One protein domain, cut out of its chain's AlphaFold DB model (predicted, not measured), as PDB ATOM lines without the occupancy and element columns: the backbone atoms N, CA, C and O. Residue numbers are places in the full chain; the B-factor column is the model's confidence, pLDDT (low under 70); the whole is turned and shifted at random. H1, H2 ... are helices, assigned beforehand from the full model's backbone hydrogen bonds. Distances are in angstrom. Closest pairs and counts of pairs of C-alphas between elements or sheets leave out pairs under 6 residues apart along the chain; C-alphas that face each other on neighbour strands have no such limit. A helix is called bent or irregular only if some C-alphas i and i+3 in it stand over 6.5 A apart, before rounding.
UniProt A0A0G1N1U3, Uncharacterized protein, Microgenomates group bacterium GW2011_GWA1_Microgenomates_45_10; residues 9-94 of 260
ATOM      1  N   LEU A   9       9.224  33.592 -59.130       78.75
ATOM      2  CA  LEU A   9       8.857  32.168 -59.200       78.75
ATOM      3  C   LEU A   9       8.055  31.800 -60.458       78.75
ATOM      4  O   LEU A   9       7.798  30.617 -60.701       78.75
ATOM      5  N   GLU A  10       7.707  32.776 -61.297       82.81
ATOM      6  CA  GLU A  10       6.900  32.577 -62.504       82.81
ATOM      7  C   GLU A  10       7.631  31.724 -63.543       82.81
ATOM      8  O   GLU A  10       7.023  30.887 -64.207       82.81
ATOM      9  N   ILE A  11       8.955  31.878 -63.648       77.50
ATOM     10  CA  ILE A  11       9.786  31.132 -64.606       77.50
ATOM     11  C   ILE A  11       9.744  29.632 -64.300       77.50
ATOM     12  O   ILE A  11       9.626  28.811 -65.211       77.50
ATOM     13  N   TYR A  12       9.822  29.263 -63.020       75.75
ATOM     14  CA  TYR A  12       9.756  27.865 -62.603       75.75
ATOM     15  C   TYR A  12       8.351  27.301 -62.775       75.75
ATOM     16  O   TYR A  12       8.215  26.193 -63.284       75.75
ATOM     17  N   TYR A  13       7.320  28.076 -62.424       75.44
ATOM     18  CA  TYR A  13       5.925  27.686 -62.617       75.44
ATOM     19  C   TYR A  13       5.616  27.402 -64.097       75.44
ATOM     20  O   TYR A  13       5.152  26.314 -64.439       75.44
ATOM     21  N   ASN A  14       5.993  28.315 -64.994       72.00
ATOM     22  CA  ASN A  14       5.734  28.186 -66.428       72.00
ATOM     23  C   ASN A  14       6.527  27.046 -67.082       72.00
ATOM     24  O   ASN A  14       6.004  26.371 -67.961       72.00
ATOM     25  N   LYS A  15       7.757  26.764 -66.627       73.31
ATOM     26  CA  LYS A  15       8.537  25.608 -67.109       73.31
ATOM     27  C   LYS A  15       7.950  24.260 -66.692       73.31
ATOM     28  O   LYS A  15       8.320  23.236 -67.262       73.31
ATOM     29  N   THR A  16       7.096  24.238 -65.672       64.81
ATOM     30  CA  THR A  16       6.502  22.997 -65.159       64.81
ATOM     31  C   THR A  16       5.151  22.647 -65.758       64.81
ATOM     32  O   THR A  16       4.729  21.503 -65.603       64.81
ATOM     33  N   LEU A  17       4.501  23.580 -66.452       65.12
ATOM     34  CA  LEU A  17       3.223  23.332 -67.110       65.12
ATOM     35  C   LEU A  17       3.467  22.625 -68.443       65.12
ATOM     36  O   LEU A  17       4.211  23.122 -69.290       65.12
ATOM     37  N   LYS A  18       2.853  21.456 -68.643       63.25
ATOM     38  CA  LYS A  18       2.838  20.812 -69.960       63.25
ATOM     39  C   LYS A  18       1.793  21.501 -70.839       63.25
ATOM     40  O   LYS A  18       0.812  22.046 -70.344       63.25
ATOM     41  N   MET A  19       1.976  21.442 -72.160       52.75
ATOM     42  CA  MET A  19       1.129  22.135 -73.147       52.75
ATOM     43  C   MET A  19      -0.379  21.813 -73.023       52.75
ATOM     44  O   MET A  19      -1.205  22.631 -73.413       52.75
ATOM     45  N   TYR A  20      -0.741  20.674 -72.423       55.00
ATOM     46  CA  TYR A  20      -2.131  20.247 -72.204       55.00
ATOM     47  C   TYR A  20      -2.680  20.522 -70.788       55.00
ATOM     48  O   TYR A  20      -3.873  20.339 -70.559       55.00
ATOM     49  N   ASP A  21      -1.858  20.995 -69.843       55.78
ATOM     50  CA  ASP A  21      -2.301  21.272 -68.463       55.78
ATOM     51  C   ASP A  21      -3.176  22.534 -68.366       55.78
ATOM     52  O   ASP A  21      -3.939  22.692 -67.416       55.78
ATOM     53  N   PHE A  22      -3.106  23.426 -69.359       53.47
ATOM     54  CA  PHE A  22      -3.873  24.676 -69.375       53.47
ATOM     55  C   PHE A  22      -5.359  24.498 -69.723       53.47
ATOM     56  O   PHE A  22      -6.143  25.397 -69.426       53.47
ATOM     57  N   SER A  23      -5.761  23.385 -70.351       55.12
ATOM     58  CA  SER A  23      -7.112  23.237 -70.920       55.12
ATOM     59  C   SER A  23      -7.991  22.154 -70.287       55.12
ATOM     60  O   SER A  23      -9.204  22.219 -70.463       55.12
ATOM     61  N   LEU A  24      -7.435  21.180 -69.554       55.19
ATOM     62  CA  LEU A  24      -8.190  19.981 -69.140       55.19
ATOM     63  C   LEU A  24      -8.430  19.824 -67.632       55.19
ATOM     64  O   LEU A  24      -9.370  19.129 -67.253       55.19
ATOM     65  N   PHE A  25      -7.655  20.469 -66.756       50.62
ATOM     66  CA  PHE A  25      -7.769  20.233 -65.312       50.62
ATOM     67  C   PHE A  25      -7.875  21.540 -64.518       50.62
ATOM     68  O   PHE A  25      -6.881  22.189 -64.216       50.62
ATOM     69  N   CYS A  26      -9.092  21.896 -64.084       52.34
ATOM     70  CA  CYS A  26      -9.334  23.019 -63.161       52.34
ATOM     71  C   CYS A  26      -8.746  22.797 -61.753       52.34
ATOM     72  O   CYS A  26      -8.757  23.710 -60.933       52.34
ATOM     73  N   ASN A  27      -8.221  21.601 -61.472       49.72
ATOM     74  CA  ASN A  27      -7.501  21.268 -60.250       49.72
ATOM     75  C   ASN A  27      -6.135  20.680 -60.607       49.72
ATOM     76  O   ASN A  27      -5.937  19.467 -60.588       49.72
ATOM     77  N   ILE A  28      -5.167  21.552 -60.898       53.31
ATOM     78  CA  ILE A  28      -3.753  21.182 -60.818       53.31
ATOM     79  C   ILE A  28      -3.466  20.935 -59.336       53.31
ATOM     80  O   ILE A  28      -3.197  21.862 -58.566       53.31
ATOM     81  N   GLY A  29      -3.587  19.677 -58.908       53.28
ATOM     82  CA  GLY A  29      -3.132  19.253 -57.595       53.28
ATOM     83  C   GLY A  29      -1.664  19.639 -57.470       53.28
ATOM     84  O   GLY A  29      -0.821  19.137 -58.212       53.28
ATOM     85  N   LYS A  30      -1.349  20.577 -56.569       51.53
ATOM     86  CA  LYS A  30       0.037  20.906 -56.240       51.53
ATOM     87  C   LYS A  30       0.665  19.615 -55.744       51.53
ATOM     88  O   LYS A  30       0.417  19.228 -54.612       51.53
ATOM     89  N   ASN A  31       1.464  18.954 -56.568       50.44
ATOM     90  CA  ASN A  31       2.454  18.020 -56.069       50.44
ATOM     91  C   ASN A  31       3.555  18.925 -55.508       50.44
ATOM     92  O   ASN A  31       4.271  19.541 -56.306       50.44
ATOM     93  N   PRO A  32       3.642  19.156 -54.182       55.34
ATOM     94  CA  PRO A  32       4.661  20.046 -53.663       55.34
ATOM     95  C   PRO A  32       6.008  19.375 -53.934       55.34
ATOM     96  O   PRO A  32       6.422  18.481 -53.205       55.34
ATOM     97  N   ARG A  33       6.702  19.808 -54.996       59.19
ATOM     98  CA  ARG A  33       8.083  19.382 -55.284       59.19
ATOM     99  C   ARG A  33       9.008  19.648 -54.094       59.19
ATOM    100  O   ARG A  33      10.036  19.001 -53.951       59.19
ATOM    101  N   PHE A  34       8.609  20.579 -53.230       60.84
ATOM    102  CA  PHE A  34       9.289  20.932 -52.000       60.84
ATOM    103  C   PHE A  34       8.461  20.467 -50.804       60.84
ATOM    104  O   PHE A  34       7.384  20.999 -50.528       60.84
ATOM    105  N   MET A  35       8.965  19.472 -50.076       73.44
ATOM    106  CA  MET A  35       8.409  19.124 -48.772       73.44
ATOM    107  C   MET A  35       8.664  20.274 -47.793       73.44
ATOM    108  O   MET A  35       9.735  20.883 -47.800       73.44
ATOM    109  N   THR A  36       7.693  20.583 -46.934       82.94
ATOM    110  CA  THR A  36       7.924  21.542 -45.846       82.94
ATOM    111  C   THR A  36       9.008  21.004 -44.908       82.94
ATOM    112  O   THR A  36       9.147  19.789 -44.748       82.94
ATOM    113  N   ARG A  37       9.760  21.894 -44.241       82.50
ATOM    114  CA  ARG A  37      10.790  21.488 -43.264       82.50
ATOM    115  C   ARG A  37      10.227  20.525 -42.212       82.50
ATOM    116  O   ARG A  37      10.848  19.513 -41.926       82.50
ATOM    117  N   SER A  38       9.017  20.789 -41.712       83.94
ATOM    118  CA  SER A  38       8.313  19.906 -40.768       83.94
ATOM    119  C   SER A  38       8.065  18.503 -41.338       83.94
ATOM    120  O   SER A  38       8.348  17.517 -40.662       83.94
ATOM    121  N   ARG A  39       7.622  18.382 -42.600       81.00
ATOM    122  CA  ARG A  39       7.427  17.075 -43.248       81.00
ATOM    123  C   ARG A  39       8.748  16.323 -43.424       81.00
ATOM    124  O   ARG A  39       8.772  15.111 -43.252       81.00
ATOM    125  N   TYR A  40       9.836  17.034 -43.715       81.19
ATOM    126  CA  TYR A  40      11.172  16.444 -43.790       81.19
ATOM    127  C   TYR A  40      11.652  15.907 -42.430       81.19
ATOM    128  O   TYR A  40      12.149  14.788 -42.369       81.19
ATOM    129  N   TYR A  41      11.457  16.650 -41.336       84.06
ATOM    130  CA  TYR A  41      11.776  16.155 -39.988       84.06
ATOM    131  C   TYR A  41      10.929  14.943 -39.606       84.06
ATOM    132  O   TYR A  41      11.473  13.938 -39.163       84.06
ATOM    133  N   ARG A  42       9.626  14.985 -39.892       83.94
ATOM    134  CA  ARG A  42       8.724  13.858 -39.639       83.94
ATOM    135  C   ARG A  42       9.111  12.605 -40.436       83.94
ATOM    136  O   ARG A  42       8.970  11.496 -39.942       83.94
ATOM    137  N   LEU A  43       9.646  12.759 -41.650       81.44
ATOM    138  CA  LEU A  43      10.194  11.625 -42.404       81.44
ATOM    139  C   LEU A  43      11.406  10.992 -41.715       81.44
ATOM    140  O   LEU A  43      11.589   9.787 -41.849       81.44
ATOM    141  N   LYS A  44      12.212  11.762 -40.974       79.94
ATOM    142  CA  LYS A  44      13.316  11.196 -40.184       79.94
ATOM    143  C   LYS A  44      12.822  10.357 -39.016       79.94
ATOM    144  O   LYS A  44      13.439   9.349 -38.710       79.94
ATOM    145  N   GLU A  45      11.725  10.777 -38.396       79.31
ATOM    146  CA  GLU A  45      11.098  10.061 -37.281       79.31
ATOM    147  C   GLU A  45      10.400   8.777 -37.744       79.31
ATOM    148  O   GLU A  45      10.396   7.789 -37.022       79.31
ATOM    149  N   ILE A  46       9.827   8.781 -38.952       82.94
ATOM    150  CA  ILE A  46       9.105   7.624 -39.505       82.94
ATOM    151  C   ILE A  46      10.055   6.632 -40.193       82.94
ATOM    152  O   ILE A  46       9.782   5.435 -40.228       82.94
ATOM    153  N   SER A  47      11.149   7.107 -40.792       89.25
ATOM    154  CA  SER A  47      12.034   6.257 -41.586       89.25
ATOM    155  C   SER A  47      13.068   5.536 -40.731       89.25
ATOM    156  O   SER A  47      13.941   6.163 -40.127       89.25
ATOM    157  N   TYR A  48      13.067   4.205 -40.806       91.62
ATOM    158  CA  TYR A  48      14.105   3.366 -40.201       91.62
ATOM    159  C   TYR A  48      15.500   3.606 -40.796       91.62
ATOM    160  O   TYR A  48      16.498   3.297 -40.152       91.62
ATOM    161  N   LEU A  49      15.605   4.219 -41.984       92.56
ATOM    162  CA  LEU A  49      16.887   4.423 -42.669       92.56
ATOM    163  C   LEU A  49      17.900   5.214 -41.837       92.56
ATOM    164  O   LEU A  49      19.092   4.955 -41.943       92.56
ATOM    165  N   PHE A  50      17.461   6.159 -41.000       91.69
ATOM    166  CA  PHE A  50      18.388   6.930 -40.161       91.69
ATOM    167  C   PHE A  50      18.944   6.105 -39.001       91.69
ATOM    168  O   PHE A  50      20.127   6.218 -38.684       91.69
ATOM    169  N   GLN A  51      18.109   5.261 -38.394       92.00
ATOM    170  CA  GLN A  51      18.543   4.319 -37.366       92.00
ATOM    171  C   GLN A  51      19.508   3.289 -37.962       92.00
ATOM    172  O   GLN A  51      20.583   3.075 -37.412       92.00
ATOM    173  N   ILE A  52      19.165   2.728 -39.123       95.50
ATOM    174  CA  ILE A  52      19.995   1.753 -39.839       95.50
ATOM    175  C   ILE A  52      21.335   2.373 -40.251       95.50
ATOM    176  O   ILE A  52      22.382   1.784 -40.006       95.50
ATOM    177  N   ALA A  53      21.336   3.586 -40.812       95.81
ATOM    178  CA  ALA A  53      22.567   4.284 -41.187       95.81
ATOM    179  C   ALA A  53      23.487   4.523 -39.980       95.81
ATOM    180  O   ALA A  53      24.708   4.413 -40.096       95.81
ATOM    181  N   ARG A  54      22.906   4.826 -38.812       94.75
ATOM    182  CA  ARG A  54      23.658   4.947 -37.561       94.75
ATOM    183  C   ARG A  54      24.275   3.607 -37.163       94.75
ATOM    184  O   ARG A  54      25.482   3.572 -36.946       94.75
ATOM    185  N   SER A  55      23.504   2.523 -37.150       95.38
ATOM    186  CA  SER A  55      24.027   1.181 -36.858       95.38
ATOM    187  C   SER A  55      25.135   0.763 -37.831       95.38
ATOM    188  O   SER A  55      26.177   0.279 -37.409       95.38
ATOM    189  N   TRP A  56      24.989   1.055 -39.125       97.19
ATOM    190  CA  TRP A  56      26.046   0.809 -40.110       97.19
ATOM    191  C   TRP A  56      27.327   1.593 -39.807       97.19
ATOM    192  O   TRP A  56      28.436   1.107 -40.028       97.19
ATOM    193  N   SER A  57      27.208   2.825 -39.304       97.38
ATOM    194  CA  SER A  57      28.378   3.633 -38.949       97.38
ATOM    195  C   SER A  57      29.170   3.051 -37.774       97.38
ATOM    196  O   SER A  57      30.381   3.259 -37.729       97.38
ATOM    197  N   GLU A  58      28.515   2.278 -36.900       96.56
ATOM    198  CA  GLU A  58      29.116   1.622 -35.733       96.56
ATOM    199  C   GLU A  58      29.973   0.403 -36.120       96.56
ATOM    200  O   GLU A  58      30.892   0.057 -35.380       96.56
ATOM    201  N   PHE A  59      29.748  -0.195 -37.297       96.88
ATOM    202  CA  PHE A  59      30.539  -1.331 -37.777       96.88
ATOM    203  C   PHE A  59      31.981  -0.974 -38.143       96.88
ATOM    204  O   PHE A  59      32.275   0.072 -38.749       96.88
ATOM    205  N   GLY A  60      32.879  -1.913 -37.848       97.25
ATOM    206  CA  GLY A  60      34.277  -1.870 -38.261       97.25
ATOM    207  C   GLY A  60      34.456  -2.063 -39.772       97.25
ATOM    208  O   GLY A  60      33.531  -2.436 -40.495       97.25
ATOM    209  N   SER A  61      35.671  -1.828 -40.274       97.25
ATOM    210  CA  SER A  61      35.991  -2.047 -41.694       97.25
ATOM    211  C   SER A  61      35.821  -3.509 -42.116       97.25
ATOM    212  O   SER A  61      35.330  -3.761 -43.210       97.25
ATOM    213  N   ALA A  62      36.170  -4.460 -41.243       95.88
ATOM    214  CA  ALA A  62      36.041  -5.891 -41.519       95.88
ATOM    215  C   ALA A  62      34.575  -6.330 -41.683       95.88
ATOM    216  O   ALA A  62      34.248  -7.039 -42.627       95.88
ATOM    217  N   GLU A  63      33.679  -5.868 -40.809       94.81
ATOM    218  CA  GLU A  63      32.244  -6.187 -40.882       94.81
ATOM    219  C   GLU A  63      31.600  -5.568 -42.125       94.81
ATOM    220  O   GLU A  63      30.843  -6.229 -42.830       94.81
ATOM    221  N   LYS A  64      31.944  -4.311 -42.433       96.44
ATOM    222  CA  LYS A  64      31.487  -3.645 -43.660       96.44
ATOM    223  C   LYS A  64      31.959  -4.386 -44.905       96.44
ATOM    224  O   LYS A  64      31.172  -4.529 -45.833       96.44
ATOM    225  N   GLN A  65      33.202  -4.873 -44.915       96.00
ATOM    226  CA  GLN A  65      33.711  -5.688 -46.014       96.00
ATOM    227  C   GLN A  65      32.941  -7.004 -46.139       96.00
ATOM    228  O   GLN A  65      32.531  -7.341 -47.237       96.00
ATOM    229  N   ALA A  66      32.635  -7.684 -45.031       93.19
ATOM    230  CA  ALA A  66      31.849  -8.918 -45.075       93.19
ATOM    231  C   ALA A  66      30.434  -8.701 -45.650       93.19
ATOM    232  O   ALA A  66      29.939  -9.534 -46.405       93.19
ATOM    233  N   TRP A  67      29.791  -7.570 -45.344       94.12
ATOM    234  CA  TRP A  67      28.526  -7.183 -45.980       94.12
ATOM    235  C   TRP A  67      28.683  -6.824 -47.459       94.12
ATOM    236  O   TRP A  67      27.782  -7.116 -48.238       94.12
ATOM    237  N   LEU A  68      29.790  -6.184 -47.855       94.50
ATOM    238  CA  LEU A  68      30.096  -5.916 -49.266       94.50
ATOM    239  C   LEU A  68      30.273  -7.226 -50.038       94.50
ATOM    240  O   LEU A  68      29.585  -7.417 -51.033       94.50
ATOM    241  N   ASP A  69      31.083  -8.148 -49.521       92.88
ATOM    242  CA  ASP A  69      31.319  -9.456 -50.133       92.88
ATOM    243  C   ASP A  69      30.007 -10.260 -50.241       92.88
ATOM    244  O   ASP A  69      29.734 -10.884 -51.264       92.88
ATOM    245  N   ALA A  70      29.152 -10.209 -49.210       89.19
ATOM    246  CA  ALA A  70      27.822 -10.824 -49.237       89.19
ATOM    247  C   ALA A  70      26.870 -10.152 -50.238       89.19
ATOM    248  O   ALA A  70      26.068 -10.838 -50.867       89.19
ATOM    249  N   GLY A  71      26.955  -8.828 -50.401       87.00
ATOM    250  CA  GLY A  71      26.173  -8.062 -51.373       87.00
ATOM    251  C   GLY A  71      26.587  -8.316 -52.823       87.00
ATOM    252  O   GLY A  71      25.735  -8.288 -53.710       87.00
ATOM    253  N   ASP A  72      27.854  -8.638 -53.077       87.56
ATOM    254  CA  ASP A  72      28.339  -8.923 -54.429       87.56
ATOM    255  C   ASP A  72      27.698 -10.190 -55.029       87.56
ATOM    256  O   ASP A  72      27.470 -10.240 -56.238       87.56
ATOM    257  N   ILE A  73      27.321 -11.175 -54.200       80.81
ATOM    258  CA  ILE A  73      26.653 -12.421 -54.627       80.81
ATOM    259  C   ILE A  73      25.318 -12.160 -55.362       80.81
ATOM    260  O   ILE A  73      25.167 -12.622 -56.493       80.81
ATOM    261  N   PRO A  74      24.356 -11.404 -54.798       76.81
ATOM    262  CA  PRO A  74      23.130 -10.995 -55.489       76.81
ATOM    263  C   PRO A  74      23.326  -9.771 -56.407       76.81
ATOM    264  O   PRO A  74      22.348  -9.253 -56.948       76.81
ATOM    265  N   GLY A  75      24.551  -9.250 -56.556       81.44
ATOM    266  CA  GLY A  75      24.832  -8.060 -57.363       81.44
ATOM    267  C   GLY A  75      24.305  -6.749 -56.764       81.44
ATOM    268  O   GLY A  75      23.927  -5.836 -57.503       81.44
ATOM    269  N   MET A  76      24.263  -6.633 -55.434       87.62
ATOM    270  CA  MET A  76      23.834  -5.429 -54.722       87.62
ATOM    271  C   MET A  76      24.945  -4.836 -53.848       87.62
ATOM    272  O   MET A  76      25.843  -5.516 -53.378       87.62
ATOM    273  N   ASN A  77      24.883  -3.534 -53.565       93.75
ATOM    274  CA  ASN A  77      25.818  -2.938 -52.607       93.75
ATOM    275  C   ASN A  77      25.578  -3.535 -51.205       93.75
ATOM    276  O   ASN A  77      24.435  -3.551 -50.748       93.75
ATOM    277  N   GLY A  78      26.634  -3.939 -50.496       93.44
ATOM    278  CA  GLY A  78      26.538  -4.463 -49.128       93.44
ATOM    279  C   GLY A  78      25.777  -3.571 -48.140       93.44
ATOM    280  O   GLY A  78      25.082  -4.078 -47.265       93.44
ATOM    281  N   TYR A  79      25.812  -2.243 -48.308       95.69
ATOM    282  CA  TYR A  79      24.968  -1.343 -47.515       95.69
ATOM    283  C   TYR A  79      23.477  -1.517 -47.825       95.69
ATOM    284  O   TYR A  79      22.659  -1.495 -46.912       95.69
ATOM    285  N   ASN A  80      23.106  -1.701 -49.095       93.62
ATOM    286  CA  ASN A  80      21.713  -1.952 -49.466       93.62
ATOM    287  C   ASN A  80      21.237  -3.286 -48.888       93.62
ATOM    288  O   ASN A  80      20.125  -3.345 -48.370       93.62
ATOM    289  N   LEU A  81      22.099  -4.307 -48.922       90.94
ATOM    290  CA  LEU A  81      21.824  -5.609 -48.324       90.94
ATOM    291  C   LEU A  81      21.591  -5.490 -46.809       90.94
ATOM    292  O   LEU A  81      20.565  -5.932 -46.299       90.94
ATOM    293  N   PHE A  82      22.488  -4.800 -46.100       93.69
ATOM    294  CA  PHE A  82      22.327  -4.523 -44.672       93.69
ATOM    295  C   PHE A  82      21.049  -3.733 -44.367       93.69
ATOM    296  O   PHE A  82      20.354  -4.012 -43.393       93.69
ATOM    297  N   VAL A  83      20.715  -2.740 -45.198       93.94
ATOM    298  CA  VAL A  83      19.486  -1.959 -45.034       93.94
ATOM    299  C   VAL A  83      18.249  -2.838 -45.175       93.94
ATOM    300  O   VAL A  83      17.305  -2.644 -44.412       93.94
ATOM    301  N   GLN A  84      18.242  -3.786 -46.114       90.00
ATOM    302  CA  GLN A  84      17.138  -4.730 -46.277       90.00
ATOM    303  C   GLN A  84      16.993  -5.636 -45.049       90.00
ATOM    304  O   GLN A  84      15.915  -5.637 -44.450       90.00
ATOM    305  N   ASP A  85      18.070  -6.305 -44.618       89.81
ATOM    306  CA  ASP A  85      18.067  -7.167 -43.424       89.81
ATOM    307  C   ASP A  85      17.629  -6.391 -42.173       89.81
ATOM    308  O   ASP A  85      16.667  -6.763 -41.498       89.81
ATOM    309  N   GLN A  86      18.251  -5.244 -41.895       91.56
ATOM    310  CA  GLN A  86      17.957  -4.495 -40.678       91.56
ATOM    311  C   GLN A  86      16.552  -3.882 -40.698       91.56
ATOM    312  O   GLN A  86      15.878  -3.848 -39.666       91.56
ATOM    313  N   ALA A  87      16.074  -3.408 -41.854       90.88
ATOM    314  CA  ALA A  87      14.695  -2.941 -41.976       90.88
ATOM    315  C   ALA A  87      13.703  -4.080 -41.721       90.88
ATOM    316  O   ALA A  87      12.669  -3.852 -41.091       90.88
ATOM    317  N   TYR A  88      14.017  -5.289 -42.185       84.25
ATOM    318  CA  TYR A  88      13.197  -6.470 -41.952       84.25
ATOM    319  C   TYR A  88      13.178  -6.856 -40.466       84.25
ATOM    320  O   TYR A  88      12.105  -7.029 -39.884       84.25
ATOM    321  N   ARG A  89      14.347  -6.894 -39.818       87.06
ATOM    322  CA  ARG A  89      14.486  -7.160 -38.378       87.06
ATOM    323  C   ARG A  89      13.708  -6.169 -37.525       87.06
ATOM    324  O   ARG A  89      12.962  -6.582 -36.643       87.06
ATOM    325  N   ILE A  90      13.817  -4.871 -37.823       89.25
ATOM    326  CA  ILE A  90      13.081  -3.822 -37.101       89.25
ATOM    327  C   ILE A  90      11.567  -4.022 -37.240       89.25
ATOM    328  O   ILE A  90      10.852  -3.923 -36.245       89.25
ATOM    329  N   LYS A  91      11.075  -4.333 -38.445       85.06
ATOM    330  CA  LYS A  91       9.641  -4.577 -38.683       85.06
ATOM    331  C   LYS A  91       9.106  -5.778 -37.903       85.06
ATOM    332  O   LYS A  91       7.975  -5.721 -37.439       85.06
ATOM    333  N   ASN A  92       9.923  -6.816 -37.740       78.94
ATOM    334  CA  ASN A  92       9.552  -8.055 -37.051       78.94
ATOM    335  C   ASN A  92      10.013  -8.101 -35.587       78.94
ATOM    336  O   ASN A  92       9.939  -9.145 -34.948       78.94
ATOM    337  N   VAL A  93      10.488  -6.976 -35.037       85.00
ATOM    338  CA  VAL A  93      10.948  -6.865 -33.639       85.00
ATOM    339  C   VAL A  93      12.070  -7.872 -33.306       85.00
ATOM    340  O   VAL A  93      12.229  -8.320 -32.172       85.00
ATOM    341  N   ILE A  94      12.894  -8.213 -34.299       79.38
ATOM    342  CA  ILE A  94      14.056  -9.089 -34.137       79.38
ATOM    343  C   ILE A  94      15.241  -8.228 -33.691       79.38
ATOM    344  O   ILE A  94      15.666  -7.309 -34.391       79.38
TER     345      ILE A  94
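AT A GLANCE: This is residues 9 to 94 of the 260 residues of an uncharacterized protein of Microgenomates group bacterium GW2011_GWA1_Microgenomates_45_10 (UniProt A0A0G1N1U3). The printed part is a long, stretched-out string of helices: two short ones, H1 and H2, at one end, then a long link with no named element, residues 25 to 36, and the helix H3, which together lead to a small head of three helices, H4, H5 and H6, at the other end. In the head, H4 and H5 both pack on H6 at wide angles, while H1 and H2 touch no helix. The printed part has 86 residues with six named helices, H1 to H6 in order along the chain, and no named strand; its class is all helix. It is extended, with a radius of gyration of the C-alphas of 20.7 A, and only just elongated, with spans of 58 by 29 by 25 A.

IN THESE COORDINATES: H1 is residues 10 to 16, beginning at C-alpha 10 at (6.900, 32.577, -62.504) and measuring 9.9 A from first to last C-alpha. H2 is residues 21 to 24; it is neither bent nor irregular, but only just: C-alphas 21 and 24 are 6.1 A apart. H3, residues 37 to 46, is 14.5 A long and begins at C-alpha 37 at (10.790, 21.488, -43.264). H4, residues 49 to 58, is 14.3 A long, and H5, residues 61 to 72, is 16.4 A long. H6, residues 78 to 91, is the longest at 19.9 A and ends at C-alpha 91 at (9.641, -4.577, -38.683).

HOW THE PARTS SIT: H1 and H2 are apart, and so are H2 and H3. H3 and H4 are close but not clearly touching, the C-alphas of Lys 44 and Phe 50 being closest at 6.6 A; they run the same way at a steep tilt of 65 degrees. H4 and H5 are close but not clearly touching, with closest C-alphas Trp 56 and Lys 64 at 7.9 A, and run opposite ways at a steep tilt of 53 degrees. H4 and H6 touch, closest at the C-alphas of Ile 52 and Val 83, 6.4 A, and run opposite ways at a steep tilt of 61 degrees. H6 touches H5 with residues 78 to 82 alone; the closest C-alphas are those of Leu 68 and Gly 78, 3.8 A, and the two helices are about perpendicular at 87 degrees. H3 is apart from H5 and H6. In H1, H3, H4, H5 and H6 every O i to N i+4 pair is within hydrogen-bond range; H2 is too short for such a pair.

THE WHOLE: The two C-alphas farthest apart are those of Ser 23 and Ala 62, 59.8 A. The printed part has no cut. The link from H2 to H3, 12 residues, is long, and the other links are tight. Mean pLDDT of the printed part is 80.8, and residues 16 to 34 are under 70.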